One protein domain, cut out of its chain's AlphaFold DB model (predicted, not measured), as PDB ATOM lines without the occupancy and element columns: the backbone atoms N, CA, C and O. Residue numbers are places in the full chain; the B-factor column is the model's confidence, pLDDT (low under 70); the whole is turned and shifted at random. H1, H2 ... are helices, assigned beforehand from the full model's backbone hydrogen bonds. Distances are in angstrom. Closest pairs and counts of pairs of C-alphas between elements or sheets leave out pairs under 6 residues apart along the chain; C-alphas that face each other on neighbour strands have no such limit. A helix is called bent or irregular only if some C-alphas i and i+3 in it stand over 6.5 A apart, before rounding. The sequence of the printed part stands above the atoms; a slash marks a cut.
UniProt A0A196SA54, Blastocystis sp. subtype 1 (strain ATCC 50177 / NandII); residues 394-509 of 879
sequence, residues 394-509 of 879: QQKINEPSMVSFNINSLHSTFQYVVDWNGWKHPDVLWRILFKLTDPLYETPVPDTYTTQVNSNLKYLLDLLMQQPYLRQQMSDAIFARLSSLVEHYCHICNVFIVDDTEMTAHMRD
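AT A GLANCE: This is residues 394 to 509 of the 879 residues of a protein of Blastocystis sp. subtype 1 (strain ATCC 50177 / NandII) (UniProt A0A196SA54). Helix H3 runs through the middle, with H1 packed on one side of it and H5 on another, while the longest helix, H2, runs close by H3 and H5. Short H4 lies across one end, and H6 lies far off toward the other end, after a long link that folds back on itself at residues 489 to 496. The printed part has 116 residues with six named helices, H1 to H6 in chain order, and no named strand: all helix. It is compact, with a radius of gyration of the C-alphas of 14.2 A and spans of 45 by 31 by 20 A.

HOW THE PARTS SIT: H2, residues 426 to 441, has a kink of 35 degrees near residue 435 and is only just irregular: C-alphas 436 and 439 are 6.9 A apart. H3, residues 451 to 465, is near H2. H5, residues 476 to 487, is close to H2 but not clearly touching, the closest C-alphas, of Leu 440 and Leu 485, being 7.9 A apart. With residues 482 to 486 alone, H5 touches H3 at a steep tilt of 43 degrees, opposite ways; the closest C-alphas, of Lys 458 and Val 486, are 6.7 A apart. H1, residues 407 to 417, touches H3 at a shallow tilt of 29 degrees, the same way, with the C-alphas of Ile 407 and Asn 456 closest at 5.8 A. H4, residues 468 to 473, is about perpendicular to H3, at 88 degrees, and close but not clearly touching, with the C-alphas of Met 465 and Arg 471 closest at 7.0 A. H6, residues 500 to 509, is apart from H3, for instance. Every O i to N i+4 pair is within hydrogen-bond range in H1, H3, H4, H5 and H6; in H2, 8 of 12 are.

IN THESE COORDINATES: H2 measures 22.5 A, H3 20.8 A, H5 15.9 A, H1 14.3 A, H6 13.8 A and H4 9.1 A from first to last C-alpha. C-alpha 426 is at (-32.788, -11.217, -10.154), and C-alpha 509 at (-60.025, -25.380, 15.463).

THE WHOLE: The two C-alphas farthest apart, of Lys 424 and Asp 509, are 45.5 A apart. The printed part has no cut, and the link from H5 to H6, 12 residues, is long. Mean pLDDT of the printed part is 72.7; residues 394 to 428 and residue 470 are under 70.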
ATOM      1  N   GLN A 394     -26.852  -9.710   1.577       60.81
ATOM      2  CA  GLN A 394     -26.377 -11.100   1.586       60.81
ATOM      3  C   GLN A 394     -25.620 -11.483   2.860       60.81
ATOM      4  O   GLN A 394     -25.869 -12.561   3.401       60.81
ATOM      5  N   GLN A 395     -24.694 -10.637   3.325       63.50
ATOM      6  CA  GLN A 395     -23.949 -10.828   4.570       63.50
ATOM      7  C   GLN A 395     -24.935 -10.935   5.732       63.50
ATOM      8  O   GLN A 395     -24.887 -11.892   6.509       63.50
ATOM      9  N   LYS A 396     -25.855  -9.969   5.799       59.59
ATOM     10  CA  LYS A 396     -26.808  -9.799   6.888       59.59
ATOM     11  C   LYS A 396     -27.800 -10.947   7.023       59.59
ATOM     12  O   LYS A 396     -28.065 -11.362   8.142       59.59
ATOM     13  N   ILE A 397     -28.289 -11.527   5.931       57.09
ATOM     14  CA  ILE A 397     -29.266 -12.636   5.977       57.09
ATOM     15  C   ILE A 397     -28.744 -13.885   6.719       57.09
ATOM     16  O   ILE A 397     -29.538 -14.703   7.168       57.09
ATOM     17  N   ASN A 398     -27.428 -14.034   6.904       59.94
ATOM     18  CA  ASN A 398     -26.863 -15.138   7.695       59.94
ATOM     19  C   ASN A 398     -26.858 -14.861   9.215       59.94
ATOM     20  O   ASN A 398     -26.456 -15.726   9.990       59.94
ATOM     21  N   GLU A 399     -27.277 -13.673   9.658       61.78
ATOM     22  CA  GLU A 399     -27.443 -13.333  11.071       61.78
ATOM     23  C   GLU A 399     -28.883 -13.627  11.530       61.78
ATOM     24  O   GLU A 399     -29.817 -13.030  10.994       61.78
ATOM     25  N   PRO A 400     -29.112 -14.426  12.591       53.09
ATOM     26  CA  PRO A 400     -30.456 -14.612  13.155       53.09
ATOM     27  C   PRO A 400     -31.128 -13.295  13.582       53.09
ATOM     28  O   PRO A 400     -32.347 -13.155  13.509       53.09
ATOM     29  N   SER A 401     -30.330 -12.284  13.951       51.75
ATOM     30  CA  SER A 401     -30.797 -10.928  14.253       51.75
ATOM     31  C   SER A 401     -31.410 -10.184  13.062       51.75
ATOM     32  O   SER A 401     -32.058  -9.161  13.281       51.75
ATOM     33  N   MET A 402     -31.256 -10.673  11.825       50.19
ATOM     34  CA  MET A 402     -31.892 -10.092  10.639       50.19
ATOM     35  C   MET A 402     -33.325 -10.554  10.397       50.19
ATOM     36  O   MET A 402     -34.071  -9.815   9.765       50.19
ATOM     37  N   VAL A 403     -33.759 -11.667  10.997       51.41
ATOM     38  CA  VAL A 403     -35.195 -11.992  11.091       51.41
ATOM     39  C   VAL A 403     -35.893 -10.971  12.002       51.41
ATOM     40  O   VAL A 403     -36.973 -10.488  11.689       51.41
ATOM     41  N   SER A 404     -35.230 -10.544  13.086       47.72
ATOM     42  CA  SER A 404     -35.698  -9.456  13.963       47.72
ATOM     43  C   SER A 404     -35.365  -8.035  13.480       47.72
ATOM     44  O   SER A 404     -35.757  -7.060  14.124       47.72
ATOM     45  N   PHE A 405     -34.611  -7.877  12.389       42.22
ATOM     46  CA  PHE A 405     -34.275  -6.560  11.853       42.22
ATOM     47  C   PHE A 405     -35.467  -6.069  11.044       42.22
ATOM     48  O   PHE A 405     -35.915  -6.760  10.137       42.22
ATOM     49  N   ASN A 406     -35.991  -4.894  11.406       51.47
ATOM     50  CA  ASN A 406     -37.274  -4.395  10.916       51.47
ATOM     51  C   ASN A 406     -37.429  -4.617   9.400       51.47
ATOM     52  O   ASN A 406     -36.719  -3.988   8.611       51.47
ATOM     53  N   ILE A 407     -38.367  -5.480   8.994       48.44
ATOM     54  CA  ILE A 407     -38.609  -5.781   7.577       48.44
ATOM     55  C   ILE A 407     -39.083  -4.533   6.822       48.44
ATOM     56  O   ILE A 407     -38.971  -4.489   5.610       48.44
ATOM     57  N   ASN A 408     -39.449  -3.447   7.501       43.47
ATOM     58  CA  ASN A 408     -39.720  -2.160   6.862       43.47
ATOM     59  C   ASN A 408     -38.434  -1.411   6.480       43.47
ATOM     60  O   ASN A 408     -38.378  -0.738   5.451       43.47
ATOM     61  N   SER A 409     -37.356  -1.584   7.255       47.25
ATOM     62  CA  SER A 409     -36.003  -1.237   6.805       47.25
ATOM     63  C   SER A 409     -35.599  -2.125   5.633       47.25
ATOM     64  O   SER A 409     -34.943  -1.638   4.718       47.25
ATOM     65  N   LEU A 410     -36.001  -3.401   5.625       48.97
ATOM     66  CA  LEU A 410     -35.741  -4.320   4.515       48.97
ATOM     67  C   LEU A 410     -36.545  -3.937   3.259       48.97
ATOM     68  O   LEU A 410     -35.972  -3.909   2.185       48.97
ATOM     69  N   HIS A 411     -37.809  -3.533   3.387       47.22
ATOM     70  CA  HIS A 411     -38.675  -3.001   2.332       47.22
ATOM     71  C   HIS A 411     -38.152  -1.659   1.810       47.22
ATOM     72  O   HIS A 411     -38.008  -1.493   0.606       47.22
ATOM     73  N   SER A 412     -37.744  -0.748   2.700       47.59
ATOM     74  CA  SER A 412     -37.043   0.491   2.327       47.59
ATOM     75  C   SER A 412     -35.706   0.211   1.634       47.59
ATOM     76  O   SER A 412     -35.307   0.962   0.753       47.59
ATOM     77  N   THR A 413     -35.006  -0.868   2.010       47.09
ATOM     78  CA  THR A 413     -33.790  -1.325   1.319       47.09
ATOM     79  C   THR A 413     -34.153  -1.898  -0.047       47.09
ATOM     80  O   THR A 413     -33.550  -1.501  -1.032       47.09
ATOM     81  N   PHE A 414     -35.175  -2.750  -0.150       50.28
ATOM     82  CA  PHE A 414     -35.643  -3.318  -1.410       50.28
ATOM     83  C   PHE A 414     -36.128  -2.233  -2.374       50.28
ATOM     84  O   PHE A 414     -35.645  -2.209  -3.489       50.28
ATOM     85  N   GLN A 415     -36.971  -1.282  -1.972       49.00
ATOM     86  CA  GLN A 415     -37.399  -0.164  -2.832       49.00
ATOM     87  C   GLN A 415     -36.249   0.764  -3.285       49.00
ATOM     88  O   GLN A 415     -36.431   1.550  -4.212       49.00
ATOM     89  N   TYR A 416     -35.092   0.731  -2.612       43.53
ATOM     90  CA  TYR A 416     -33.963   1.633  -2.874       43.53
ATOM     91  C   TYR A 416     -32.816   0.954  -3.641       43.53
ATOM     92  O   TYR A 416     -32.199   1.562  -4.511       43.53
ATOM     93  N   VAL A 417     -32.532  -0.307  -3.317       45.06
ATOM     94  CA  VAL A 417     -31.574  -1.190  -4.005       45.06
ATOM     95  C   VAL A 417     -32.202  -1.759  -5.278       45.06
ATOM     96  O   VAL A 417     -31.513  -2.009  -6.262       45.06
ATOM     97  N   VAL A 418     -33.522  -1.932  -5.286       47.84
ATOM     98  CA  VAL A 418     -34.269  -2.516  -6.392       47.84
ATOM     99  C   VAL A 418     -35.242  -1.494  -6.960       47.84
ATOM    100  O   VAL A 418     -36.323  -1.266  -6.423       47.84
ATOM    101  N   ASP A 419     -34.906  -0.963  -8.132       47.59
ATOM    102  CA  ASP A 419     -35.946  -0.507  -9.048       47.59
ATOM    103  C   ASP A 419     -36.729  -1.741  -9.518       47.59
ATOM    104  O   ASP A 419     -36.206  -2.578 -10.261       47.59
ATOM    105  N   TRP A 420     -37.972  -1.888  -9.057       49.50
ATOM    106  CA  TRP A 420     -38.828  -3.040  -9.380       49.50
ATOM    107  C   TRP A 420     -39.182  -3.119 -10.877       49.50
ATOM    108  O   TRP A 420     -39.646  -4.160 -11.337       49.50
ATOM    109  N   ASN A 421     -38.891  -2.064 -11.647       47.72
ATOM    110  CA  ASN A 421     -39.030  -2.009 -13.103       47.72
ATOM    111  C   ASN A 421     -37.721  -2.344 -13.852       47.72
ATOM    112  O   ASN A 421     -37.710  -2.329 -15.082       47.72
ATOM    113  N   GLY A 422     -36.613  -2.607 -13.144       49.56
ATOM    114  CA  GLY A 422     -35.276  -2.674 -13.748       49.56
ATOM    115  C   GLY A 422     -34.190  -3.365 -12.914       49.56
ATOM    116  O   GLY A 422     -33.025  -2.962 -12.985       49.56
ATOM    117  N   TRP A 423     -34.523  -4.386 -12.114       56.50
ATOM    118  CA  TRP A 423     -33.521  -5.077 -11.291       56.50
ATOM    119  C   TRP A 423     -32.470  -5.803 -12.140       56.50
ATOM    120  O   TRP A 423     -32.747  -6.788 -12.815       56.50
ATOM    121  N   LYS A 424     -31.220  -5.359 -12.010       55.09
ATOM    122  CA  LYS A 424     -30.042  -5.923 -12.679       55.09
ATOM    123  C   LYS A 424     -29.556  -7.290 -12.145       55.09
ATOM    124  O   LYS A 424     -28.680  -7.875 -12.771       55.09
ATOM    125  N   HIS A 425     -30.079  -7.797 -11.020       61.38
ATOM    126  CA  HIS A 425     -29.581  -9.013 -10.340       61.38
ATOM    127  C   HIS A 425     -30.728  -9.898  -9.780       61.38
ATOM    128  O   HIS A 425     -30.803 -10.108  -8.566       61.38
ATOM    129  N   PRO A 426     -31.640 -10.428 -10.619       65.19
ATOM    130  CA  PRO A 426     -32.788 -11.217 -10.154       65.19
ATOM    131  C   PRO A 426     -32.395 -12.463  -9.338       65.19
ATOM    132  O   PRO A 426     -33.060 -12.778  -8.357       65.19
ATOM    133  N   ASP A 427     -31.277 -13.128  -9.644       68.12
ATOM    134  CA  ASP A 427     -30.798 -14.295  -8.877       68.12
ATOM    135  C   ASP A 427     -30.498 -13.975  -7.403       68.12
ATOM    136  O   ASP A 427     -30.595 -14.838  -6.523       68.12
ATOM    137  N   VAL A 428     -30.152 -12.716  -7.119       68.00
ATOM    138  CA  VAL A 428     -29.948 -12.228  -5.756       68.00
ATOM    139  C   VAL A 428     -31.288 -12.098  -5.035       68.00
ATOM    140  O   VAL A 428     -31.363 -12.540  -3.891       68.00
ATOM    141  N   LEU A 429     -32.354 -11.596  -5.687       70.94
ATOM    142  CA  LEU A 429     -33.706 -11.587  -5.103       70.94
ATOM    143  C   LEU A 429     -34.083 -12.975  -4.616       70.94
ATOM    144  O   LEU A 429     -34.455 -13.151  -3.458       70.94
ATOM    145  N   TRP A 430     -33.974 -13.961  -5.506       72.69
ATOM    146  CA  TRP A 430     -34.429 -15.310  -5.219       72.69
ATOM    147  C   TRP A 430     -33.614 -15.905  -4.069       72.69
ATOM    148  O   TRP A 430     -34.210 -16.399  -3.116       72.69
ATOM    149  N   ARG A 431     -32.280 -15.745  -4.053       73.06
ATOM    150  CA  ARG A 431     -31.434 -16.175  -2.920       73.06
ATOM    151  C   ARG A 431     -31.797 -15.493  -1.591       73.06
ATOM    152  O   ARG A 431     -31.653 -16.127  -0.545       73.06
ATOM    153  N   ILE A 432     -32.253 -14.240  -1.612       72.00
ATOM    154  CA  ILE A 432     -32.742 -13.544  -0.414       72.00
ATOM    155  C   ILE A 432     -34.096 -14.112   0.025       72.00
ATOM    156  O   ILE A 432     -34.235 -14.520   1.175       72.00
ATOM    157  N   LEU A 433     -35.080 -14.162  -0.880       73.88
ATOM    158  CA  LEU A 433     -36.430 -14.635  -0.569       73.88
ATOM    159  C   LEU A 433     -36.426 -16.081  -0.090       73.88
ATOM    160  O   LEU A 433     -37.070 -16.350   0.914       73.88
ATOM    161  N   PHE A 434     -35.672 -16.981  -0.731       77.50
ATOM    162  CA  PHE A 434     -35.499 -18.360  -0.267       77.50
ATOM    163  C   PHE A 434     -35.049 -18.384   1.200       77.50
ATOM    164  O   PHE A 434     -35.771 -18.889   2.047       77.50
ATOM    165  N   LYS A 435     -33.963 -17.697   1.575       75.69
ATOM    166  CA  LYS A 435     -33.517 -17.669   2.982       75.69
ATOM    167  C   LYS A 435     -34.508 -17.022   3.970       75.69
ATOM    168  O   LYS A 435     -34.431 -17.317   5.159       75.69
ATOM    169  N   LEU A 436     -35.417 -16.164   3.503       75.69
ATOM    170  CA  LEU A 436     -36.489 -15.557   4.310       75.69
ATOM    171  C   LEU A 436     -37.791 -16.378   4.333       75.69
ATOM    172  O   LEU A 436     -38.688 -16.048   5.101       75.69
ATOM    173  N   THR A 437     -37.929 -17.400   3.484       80.88
ATOM    174  CA  THR A 437     -39.187 -18.149   3.303       80.88
ATOM    175  C   THR A 437     -39.039 -19.657   3.453       80.88
ATOM    176  O   THR A 437     -39.996 -20.309   3.845       80.88
ATOM    177  N   ASP A 438     -37.854 -20.225   3.230       83.69
ATOM    178  CA  ASP A 438     -37.554 -21.638   3.465       83.69
ATOM    179  C   ASP A 438     -37.865 -22.068   4.916       83.69
ATOM    180  O   ASP A 438     -38.511 -23.107   5.065       83.69
ATOM    181  N   PRO A 439     -37.566 -21.271   5.970       83.88
ATOM    182  CA  PRO A 439     -37.931 -21.622   7.348       83.88
ATOM    183  C   PRO A 439     -39.440 -21.583   7.643       83.88
ATOM    184  O   PRO A 439     -39.869 -22.070   8.683       83.88
ATOM    185  N   LEU A 440     -40.265 -21.014   6.754       83.19
ATOM    186  CA  LEU A 440     -41.730 -21.049   6.884       83.19
ATOM    187  C   LEU A 440     -42.321 -22.410   6.475       83.19
ATOM    188  O   LEU A 440     -43.486 -22.673   6.754       83.19
ATOM    189  N   TYR A 441     -41.517 -23.269   5.838       82.75
ATOM    190  CA  TYR A 441     -41.858 -24.658   5.514       82.75
ATOM    191  C   TYR A 441     -41.342 -25.662   6.559       82.75
ATOM    192  O   TYR A 441     -41.464 -26.871   6.364       82.75
ATOM    193  N   GLU A 442     -40.723 -25.190   7.643       81.44
ATOM    194  CA  GLU A 442     -40.316 -26.040   8.764       81.44
ATOM    195  C   GLU A 442     -41.505 -26.250   9.714       81.44
ATOM    196  O   GLU A 442     -42.252 -25.317  10.003       81.44
ATOM    197  N   THR A 443     -41.684 -27.475  10.220       77.38
ATOM    198  CA  THR A 443     -42.723 -27.799  11.213       77.38
ATOM    199  C   THR A 443     -42.074 -28.038  12.585       77.38
ATOM    200  O   THR A 443     -41.394 -29.056  12.752       77.38
ATOM    201  N   PRO A 444     -42.289 -27.176  13.600       76.94
ATOM    202  CA  PRO A 444     -43.001 -25.894  13.559       76.94
ATOM    203  C   PRO A 444     -42.159 -24.762  12.948       76.94
ATOM    204  O   PRO A 444     -40.929 -24.801  13.001       76.94
ATOM    205  N   VAL A 445     -42.834 -23.713  12.465       80.06
ATOM    206  CA  VAL A 445     -42.185 -22.473  12.008       80.06
ATOM    207  C   VAL A 445     -41.374 -21.865  13.172       80.06
ATOM    208  O   VAL A 445     -41.922 -21.752  14.273       80.06
ATOM    209  N   PRO A 446     -40.096 -21.466  12.989       80.25
ATOM    210  CA  PRO A 446     -39.234 -21.063  14.103       80.25
ATOM    211  C   PRO A 446     -39.717 -19.829  14.881       80.25
ATOM    212  O   PRO A 446     -40.108 -18.829  14.283       80.25
ATOM    213  N   ASP A 447     -39.555 -19.833  16.212       76.19
ATOM    214  CA  ASP A 447     -39.974 -18.752  17.135       76.19
ATOM    215  C   ASP A 447     -39.412 -17.348  16.807       76.19
ATOM    216  O   ASP A 447     -39.904 -16.331  17.304       76.19
ATOM    217  N   THR A 448     -38.369 -17.256  15.974       73.94
ATOM    218  CA  THR A 448     -37.839 -15.984  15.454       73.94
ATOM    219  C   THR A 448     -38.828 -15.267  14.528       73.94
ATOM    220  O   THR A 448     -38.822 -14.034  14.461       73.94
ATOM    221  N   TYR A 449     -39.716 -16.010  13.865       76.62
ATOM    222  CA  TYR A 449     -40.787 -15.515  13.001       76.62
ATOM    223  C   TYR A 449     -41.996 -15.057  13.828       76.62
ATOM    224  O   TYR A 449     -43.093 -15.614  13.788       76.62
ATOM    225  N   THR A 450     -41.781 -13.999  14.613       76.12
ATOM    226  CA  THR A 450     -42.842 -13.342  15.393       76.12
ATOM    227  C   THR A 450     -43.928 -12.747  14.487       76.12
ATOM    228  O   THR A 450     -43.682 -12.445  13.321       76.12
ATOM    229  N   THR A 451     -45.113 -12.464  15.040       75.56
ATOM    230  CA  THR A 451     -46.221 -11.772  14.348       75.56
ATOM    231  C   THR A 451     -45.778 -10.549  13.533       75.56
ATOM    232  O   THR A 451     -46.227 -10.373  12.403       75.56
ATOM    233  N   GLN A 452     -44.863  -9.723  14.057       71.62
ATOM    234  CA  GLN A 452     -44.330  -8.565  13.330       71.62
ATOM    235  C   GLN A 452     -43.568  -8.983  12.065       71.62
ATOM    236  O   GLN A 452     -43.765  -8.405  11.004       71.62
ATOM    237  N   VAL A 453     -42.708  -9.996  12.172       74.56
ATOM    238  CA  VAL A 453     -41.903 -10.514  11.057       74.56
ATOM    239  C   VAL A 453     -42.820 -11.108   9.991       74.56
ATOM    240  O   VAL A 453     -42.716 -10.748   8.821       74.56
ATOM    241  N   ASN A 454     -43.774 -11.944  10.407       80.69
ATOM    242  CA  ASN A 454     -44.714 -12.610   9.508       80.69
ATOM    243  C   ASN A 454     -45.567 -11.616   8.717       80.69
ATOM    244  O   ASN A 454     -45.746 -11.784   7.516       80.69
ATOM    245  N   SER A 455     -46.070 -10.571   9.376       76.44
ATOM    246  CA  SER A 455     -46.925  -9.566   8.733       76.44
ATOM    247  C   SER A 455     -46.171  -8.740   7.696       76.44
ATOM    248  O   SER A 455     -46.629  -8.586   6.565       76.44
ATOM    249  N   ASN A 456     -44.976  -8.269   8.044       73.69
ATOM    250  CA  ASN A 456     -44.178  -7.433   7.152       73.69
ATOM    251  C   ASN A 456     -43.620  -8.265   5.979       73.69
ATOM    252  O   ASN A 456     -43.484  -7.760   4.865       73.69
ATOM    253  N   LEU A 457     -43.326  -9.553   6.207       77.88
ATOM    254  CA  LEU A 457     -42.943 -10.495   5.154       77.88
ATOM    255  C   LEU A 457     -44.123 -10.825   4.228       77.88
ATOM    256  O   LEU A 457     -43.936 -10.840   3.017       77.88
ATOM    257  N   LYS A 458     -45.337 -11.017   4.759       83.00
ATOM    258  CA  LYS A 458     -46.559 -11.187   3.956       83.00
ATOM    259  C   LYS A 458     -46.799  -9.983   3.041       83.00
ATOM    260  O   LYS A 458     -46.992 -10.176   1.848       83.00
ATOM    261  N   TYR A 459     -46.684  -8.764   3.566       76.31
ATOM    262  CA  TYR A 459     -46.802  -7.528   2.782       76.31
ATOM    263  C   TYR A 459     -45.715  -7.395   1.707       76.31
ATOM    264  O   TYR A 459     -46.015  -7.052   0.564       76.31
ATOM    265  N   LEU A 460     -44.464  -7.749   2.026       74.75
ATOM    266  CA  LEU A 460     -43.394  -7.824   1.031       74.75
ATOM    267  C   LEU A 460     -43.728  -8.838  -0.081       74.75
ATOM    268  O   LEU A 460     -43.568  -8.514  -1.255       74.75
ATOM    269  N   LEU A 461     -44.221 -10.033   0.262       80.00
ATOM    270  CA  LEU A 461     -44.638 -11.047  -0.715       80.00
ATOM    271  C   LEU A 461     -45.811 -10.568  -1.583       80.00
ATOM    272  O   LEU A 461     -45.742 -10.698  -2.805       80.00
ATOM    273  N   ASP A 462     -46.837  -9.956  -0.986       78.12
ATOM    274  CA  ASP A 462     -47.993  -9.409  -1.704       78.12
ATOM    275  C   ASP A 462     -47.574  -8.324  -2.704       78.12
ATOM    276  O   ASP A 462     -48.002  -8.350  -3.861       78.12
ATOM    277  N   LEU A 463     -46.706  -7.393  -2.290       73.06
ATOM    278  CA  LEU A 463     -46.178  -6.344  -3.165       73.06
ATOM    279  C   LEU A 463     -45.341  -6.919  -4.312       73.06
ATOM    280  O   LEU A 463     -45.491  -6.468  -5.447       73.06
ATOM    281  N   LEU A 464     -44.490  -7.915  -4.045       73.62
ATOM    282  CA  LEU A 464     -43.658  -8.574  -5.059       73.62
ATOM    283  C   LEU A 464     -44.506  -9.365  -6.068       73.62
ATOM    284  O   LEU A 464     -44.253  -9.281  -7.271       73.62
ATOM    285  N   MET A 465     -45.533 -10.089  -5.607       77.62
ATOM    286  CA  MET A 465     -46.457 -10.837  -6.471       77.62
ATOM    287  C   MET A 465     -47.324  -9.928  -7.352       77.62
ATOM    288  O   MET A 465     -47.742 -10.351  -8.428       77.62
ATOM    289  N   GLN A 466     -47.551  -8.677  -6.941       75.50
ATOM    290  CA  GLN A 466     -48.257  -7.671  -7.739       75.50
ATOM    291  C   GLN A 466     -47.400  -7.040  -8.856       75.50
ATOM    292  O   GLN A 466     -47.964  -6.373  -9.721       75.50
ATOM    293  N   GLN A 467     -46.072  -7.237  -8.894       73.88
ATOM    294  CA  GLN A 467     -45.210  -6.609  -9.910       73.88
ATOM    295  C   GLN A 467     -45.183  -7.394 -11.238       73.88
ATOM    296  O   GLN A 467     -44.633  -8.503 -11.281       73.88
ATOM    297  N   PRO A 468     -45.648  -6.821 -12.371       75.25
ATOM    298  CA  PRO A 468     -45.669  -7.532 -13.653       75.25
ATOM    299  C   PRO A 468     -44.275  -7.923 -14.160       75.25
ATOM    300  O   PRO A 468     -44.111  -8.998 -14.735       75.25
ATOM    301  N   TYR A 469     -43.261  -7.082 -13.921       71.12
ATOM    302  CA  TYR A 469     -41.876  -7.357 -14.317       71.12
ATOM    303  C   TYR A 469     -41.290  -8.554 -13.557       71.12
ATOM    304  O   TYR A 469     -40.724  -9.459 -14.170       71.12
ATOM    305  N   LEU A 470     -41.486  -8.619 -12.233       67.44
ATOM    306  CA  LEU A 470     -41.003  -9.749 -11.438       67.44
ATOM    307  C   LEU A 470     -41.685 -11.054 -11.853       67.44
ATOM    308  O   LEU A 470     -41.004 -12.070 -11.954       67.44
ATOM    309  N   ARG A 471     -42.982 -11.038 -12.197       74.38
ATOM    310  CA  ARG A 471     -43.667 -12.243 -12.694       74.38
ATOM    311  C   ARG A 471     -43.098 -12.771 -14.018       74.38
ATOM    312  O   ARG A 471     -43.151 -13.979 -14.234       74.38
ATOM    313  N   GLN A 472     -42.531 -11.908 -14.866       74.75
ATOM    314  CA  GLN A 472     -41.846 -12.306 -16.107       74.75
ATOM    315  C   GLN A 472     -40.438 -12.879 -15.867       74.75
ATOM    316  O   GLN A 472     -39.974 -13.691 -16.661       74.75
ATOM    317  N   GLN A 473     -39.760 -12.469 -14.787       72.31
ATOM    318  CA  GLN A 473     -38.419 -12.953 -14.408       72.31
ATOM    319  C   GLN A 473     -38.452 -14.179 -13.473       72.31
ATOM    320  O   GLN A 473     -37.430 -14.826 -13.250       72.31
ATOM    321  N   MET A 474     -39.611 -14.486 -12.886       75.31
ATOM    322  CA  MET A 474     -39.796 -15.544 -11.894       75.31
ATOM    323  C   MET A 474     -40.274 -16.840 -12.561       75.31
ATOM    324  O   MET A 474     -41.307 -16.853 -13.231       75.31
ATOM    325  N   SER A 475     -39.557 -17.948 -12.346       82.06
ATOM    326  CA  SER A 475     -40.000 -19.262 -12.829       82.06
ATOM    327  C   SER A 475     -41.275 -19.717 -12.112       82.06
ATOM    328  O   SER A 475     -41.483 -19.403 -10.938       82.06
ATOM    329  N   ASP A 476     -42.122 -20.499 -12.786       84.00
ATOM    330  CA  ASP A 476     -43.410 -20.921 -12.216       84.00
ATOM    331  C   ASP A 476     -43.269 -21.762 -10.939       84.00
ATOM    332  O   ASP A 476     -44.146 -21.713 -10.082       84.00
ATOM    333  N   ALA A 477     -42.143 -22.459 -10.753       83.81
ATOM    334  CA  ALA A 477     -41.835 -23.156  -9.503       83.81
ATOM    335  C   ALA A 477     -41.597 -22.186  -8.328       83.81
ATOM    336  O   ALA A 477     -42.053 -22.446  -7.216       83.81
ATOM    337  N   ILE A 478     -40.923 -21.053  -8.565       80.44
ATOM    338  CA  ILE A 478     -40.744 -20.000  -7.552       80.44
ATOM    339  C   ILE A 478     -42.078 -19.284  -7.315       80.44
ATOM    340  O   ILE A 478     -42.448 -19.066  -6.164       80.44
ATOM    341  N   PHE A 479     -42.843 -18.986  -8.371       83.25
ATOM    342  CA  PHE A 479     -44.146 -18.332  -8.226       83.25
ATOM    343  C   PHE A 479     -45.147 -19.192  -7.450       83.25
ATOM    344  O   PHE A 479     -45.775 -18.691  -6.525       83.25
ATOM    345  N   ALA A 480     -45.248 -20.488  -7.759       84.88
ATOM    346  CA  ALA A 480     -46.081 -21.420  -7.005       84.88
ATOM    347  C   ALA A 480     -45.653 -21.499  -5.529       84.88
ATOM    348  O   ALA A 480     -46.507 -21.452  -4.648       84.88
ATOM    349  N   ARG A 481     -44.341 -21.530  -5.244       85.06
ATOM    350  CA  ARG A 481     -43.796 -21.519  -3.873       85.06
ATOM    351  C   ARG A 481     -44.180 -20.244  -3.108       85.06
ATOM    352  O   ARG A 481     -44.675 -20.325  -1.990       85.06
ATOM    353  N   LEU A 482     -43.992 -19.061  -3.691       84.25
ATOM    354  CA  LEU A 482     -44.339 -17.803  -3.014       84.25
ATOM    355  C   LEU A 482     -45.863 -17.615  -2.884       84.25
ATOM    356  O   LEU A 482     -46.324 -17.164  -1.837       84.25
ATOM    357  N   SER A 483     -46.639 -18.037  -3.887       86.00
ATOM    358  CA  SER A 483     -48.108 -18.047  -3.837       86.00
ATOM    359  C   SER A 483     -48.636 -18.970  -2.738       86.00
ATOM    360  O   SER A 483     -49.539 -18.569  -2.010       86.00
ATOM    361  N   SER A 484     -48.035 -20.154  -2.565       86.88
ATOM    362  CA  SER A 484     -48.385 -21.096  -1.494       86.88
ATOM    363  C   SER A 484     -48.312 -20.421  -0.127       86.88
ATOM    364  O   SER A 484     -49.291 -20.426   0.601       86.88
ATOM    365  N   LEU A 485     -47.209 -19.735   0.198       87.19
ATOM    366  CA  LEU A 485     -47.071 -19.026   1.479       87.19
ATOM    367  C   LEU A 485     -48.081 -17.892   1.663       87.19
ATOM    368  O   LEU A 485     -48.521 -17.636   2.782       87.19
ATOM    369  N   VAL A 486     -48.445 -17.202   0.583       86.75
ATOM    370  CA  VAL A 486     -49.466 -16.148   0.615       86.75
ATOM    371  C   VAL A 486     -50.862 -16.726   0.881       86.75
ATOM    372  O   VAL A 486     -51.634 -16.100   1.607       86.75
ATOM    373  N   GLU A 487     -51.168 -17.923   0.371       86.44
ATOM    374  CA  GLU A 487     -52.413 -18.657   0.652       86.44
ATOM    375  C   GLU A 487     -52.380 -19.381   2.017       86.44
ATOM    376  O   GLU A 487     -53.406 -19.467   2.691       86.44
ATOM    377  N   HIS A 488     -51.204 -19.800   2.496       89.81
ATOM    378  CA  HIS A 488     -50.971 -20.416   3.812       89.81
ATOM    379  C   HIS A 488     -50.714 -19.399   4.944       89.81
ATOM    380  O   HIS A 488     -50.226 -19.754   6.019       89.81
ATOM    381  N   TYR A 489     -51.093 -18.132   4.750       89.88
ATOM    382  CA  TYR A 489     -51.003 -17.078   5.764       89.88
ATOM    383  C   TYR A 489     -52.338 -16.840   6.488       89.88
ATOM    384  O   TYR A 489     -53.326 -16.389   5.901       89.88
ATOM    385  N   CYS A 490     -52.368 -17.061   7.804       91.06
ATOM    386  CA  CYS A 490     -53.529 -16.752   8.633       91.06
ATOM    387  C   CYS A 490     -53.568 -15.254   8.973       91.06
ATOM    388  O   CYS A 490     -52.872 -14.791   9.876       91.06
ATOM    389  N   HIS A 491     -54.439 -14.508   8.291       87.25
ATOM    390  CA  HIS A 491     -54.624 -13.055   8.430       87.25
ATOM    391  C   HIS A 491     -55.195 -12.591   9.785       87.25
ATOM    392  O   HIS A 491     -55.142 -11.399  10.079       87.25
ATOM    393  N   ILE A 492     -55.721 -13.501  10.616       90.56
ATOM    394  CA  ILE A 492     -56.257 -13.190  11.957       90.56
ATOM    395  C   ILE A 492     -55.164 -13.337  13.029       90.56
ATOM    396  O   ILE A 492     -54.978 -12.456  13.870       90.56
ATOM    397  N   CYS A 493     -54.414 -14.444  13.001       88.38
ATOM    398  CA  CYS A 493     -53.278 -14.676  13.904       88.38
ATOM    399  C   CYS A 493     -51.986 -13.987  13.443       88.38
ATOM    400  O   CYS A 493     -51.070 -13.821  14.248       88.38
ATOM    401  N   ASN A 494     -51.920 -13.584  12.173       86.06
ATOM    402  CA  ASN A 494     -50.760 -12.998  11.513       86.06
ATOM    403  C   ASN A 494     -49.524 -13.924  11.581       86.06
ATOM    404  O   ASN A 494     -48.444 -13.551  12.047       86.06
ATOM    405  N   VAL A 495     -49.722 -15.172  11.137       88.12
ATOM    406  CA  VAL A 495     -48.719 -16.253  11.091       88.12
ATOM    407  C   VAL A 495     -48.810 -17.033   9.779       88.12
ATOM    408  O   VAL A 495     -49.903 -17.203   9.234       88.12
ATOM    409  N   PHE A 496     -47.672 -17.536   9.305       89.62
ATOM    410  CA  PHE A 496     -47.628 -18.569   8.268       89.62
ATOM    411  C   PHE A 496     -47.907 -19.952   8.872       89.62
ATOM    412  O   PHE A 496     -47.711 -20.168  10.070       89.62
ATOM    413  N   ILE A 497     -48.387 -20.866   8.035       88.69
ATOM    414  CA  ILE A 497     -48.717 -22.258   8.354       88.69
ATOM    415  C   ILE A 497     -48.090 -23.141   7.262       88.69
ATOM    416  O   ILE A 497     -47.887 -22.663   6.147       88.69
ATOM    417  N   VAL A 498     -47.725 -24.390   7.571       84.19
ATOM    418  CA  VAL A 498     -46.826 -25.174   6.701       84.19
ATOM    419  C   VAL A 498     -47.527 -25.766   5.470       84.19
ATOM    420  O   VAL A 498     -46.924 -25.816   4.398       84.19
ATOM    421  N   ASP A 499     -48.783 -26.210   5.599       85.06
ATOM    422  CA  ASP A 499     -49.551 -26.805   4.494       85.06
ATOM    423  C   ASP A 499     -51.081 -26.616   4.611       85.06
ATOM    424  O   ASP A 499     -51.600 -26.104   5.607       85.06
ATOM    425  N   ASP A 500     -51.818 -27.055   3.581       87.75
ATOM    426  CA  ASP A 500     -53.288 -26.995   3.502       87.75
ATOM    427  C   ASP A 500     -54.010 -27.747   4.630       87.75
ATOM    428  O   ASP A 500     -55.111 -27.359   5.036       87.75
ATOM    429  N   THR A 501     -53.425 -28.831   5.137       90.25
ATOM    430  CA  THR A 501     -53.992 -29.667   6.204       90.25
ATOM    431  C   THR A 501     -53.882 -28.943   7.536       90.25
ATOM    432  O   THR A 501     -54.882 -28.826   8.250       90.25
ATOM    433  N   GLU A 502     -52.704 -28.397   7.846       90.31
ATOM    434  CA  GLU A 502     -52.496 -27.557   9.026       90.31
ATOM    435  C   GLU A 502     -53.300 -26.253   8.941       90.31
ATOM    436  O   GLU A 502     -53.910 -25.864   9.936       90.31
ATOM    437  N   MET A 503     -53.392 -25.608   7.772       91.69
ATOM    438  CA  MET A 503     -54.216 -24.407   7.566       91.69
ATOM    439  C   MET A 503     -55.707 -24.711   7.784       91.69
ATOM    440  O   MET A 503     -56.400 -23.991   8.507       91.69
ATOM    441  N   THR A 504     -56.203 -25.822   7.233       92.00
ATOM    442  CA  THR A 504     -57.593 -26.269   7.422       92.00
ATOM    443  C   THR A 504     -57.889 -26.630   8.877       92.00
ATOM    444  O   THR A 504     -58.966 -26.304   9.377       92.00
ATOM    445  N   ALA A 505     -56.953 -27.278   9.578       92.44
ATOM    446  CA  ALA A 505     -57.084 -27.564  11.004       92.44
ATOM    447  C   ALA A 505     -57.038 -26.276  11.842       92.44
ATOM    448  O   ALA A 505     -57.909 -26.062  12.678       92.44
ATOM    449  N   HIS A 506     -56.093 -25.370  11.577       93.19
ATOM    450  CA  HIS A 506     -55.961 -24.092  12.275       93.19
ATOM    451  C   HIS A 506     -57.225 -23.240  12.149       93.19
ATOM    452  O   HIS A 506     -57.759 -22.782  13.158       93.19
ATOM    453  N   MET A 507     -57.719 -23.023  10.928       93.00
ATOM    454  CA  MET A 507     -58.878 -22.158  10.701       93.00
ATOM    455  C   MET A 507     -60.152 -22.748  11.309       93.00
ATOM    456  O   MET A 507     -60.908 -22.009  11.941       93.00
ATOM    457  N   ARG A 508     -60.331 -24.074  11.260       91.81
ATOM    458  CA  ARG A 508     -61.424 -24.767  11.956       91.81
ATOM    459  C   ARG A 508     -61.297 -24.681  13.480       91.81
ATOM    460  O   ARG A 508     -62.235 -24.256  14.145       91.81
ATOM    461  N   ASP A 509     -60.157 -25.077  14.033       92.19
ATOM    462  CA  ASP A 509     -60.025 -25.380  15.463       92.19
ATOM    463  C   ASP A 509     -59.666 -24.144  16.308       92.19
ATOM    464  O   ASP A 509     -59.890 -24.139  17.520       92.19
TER     465      ASP A 509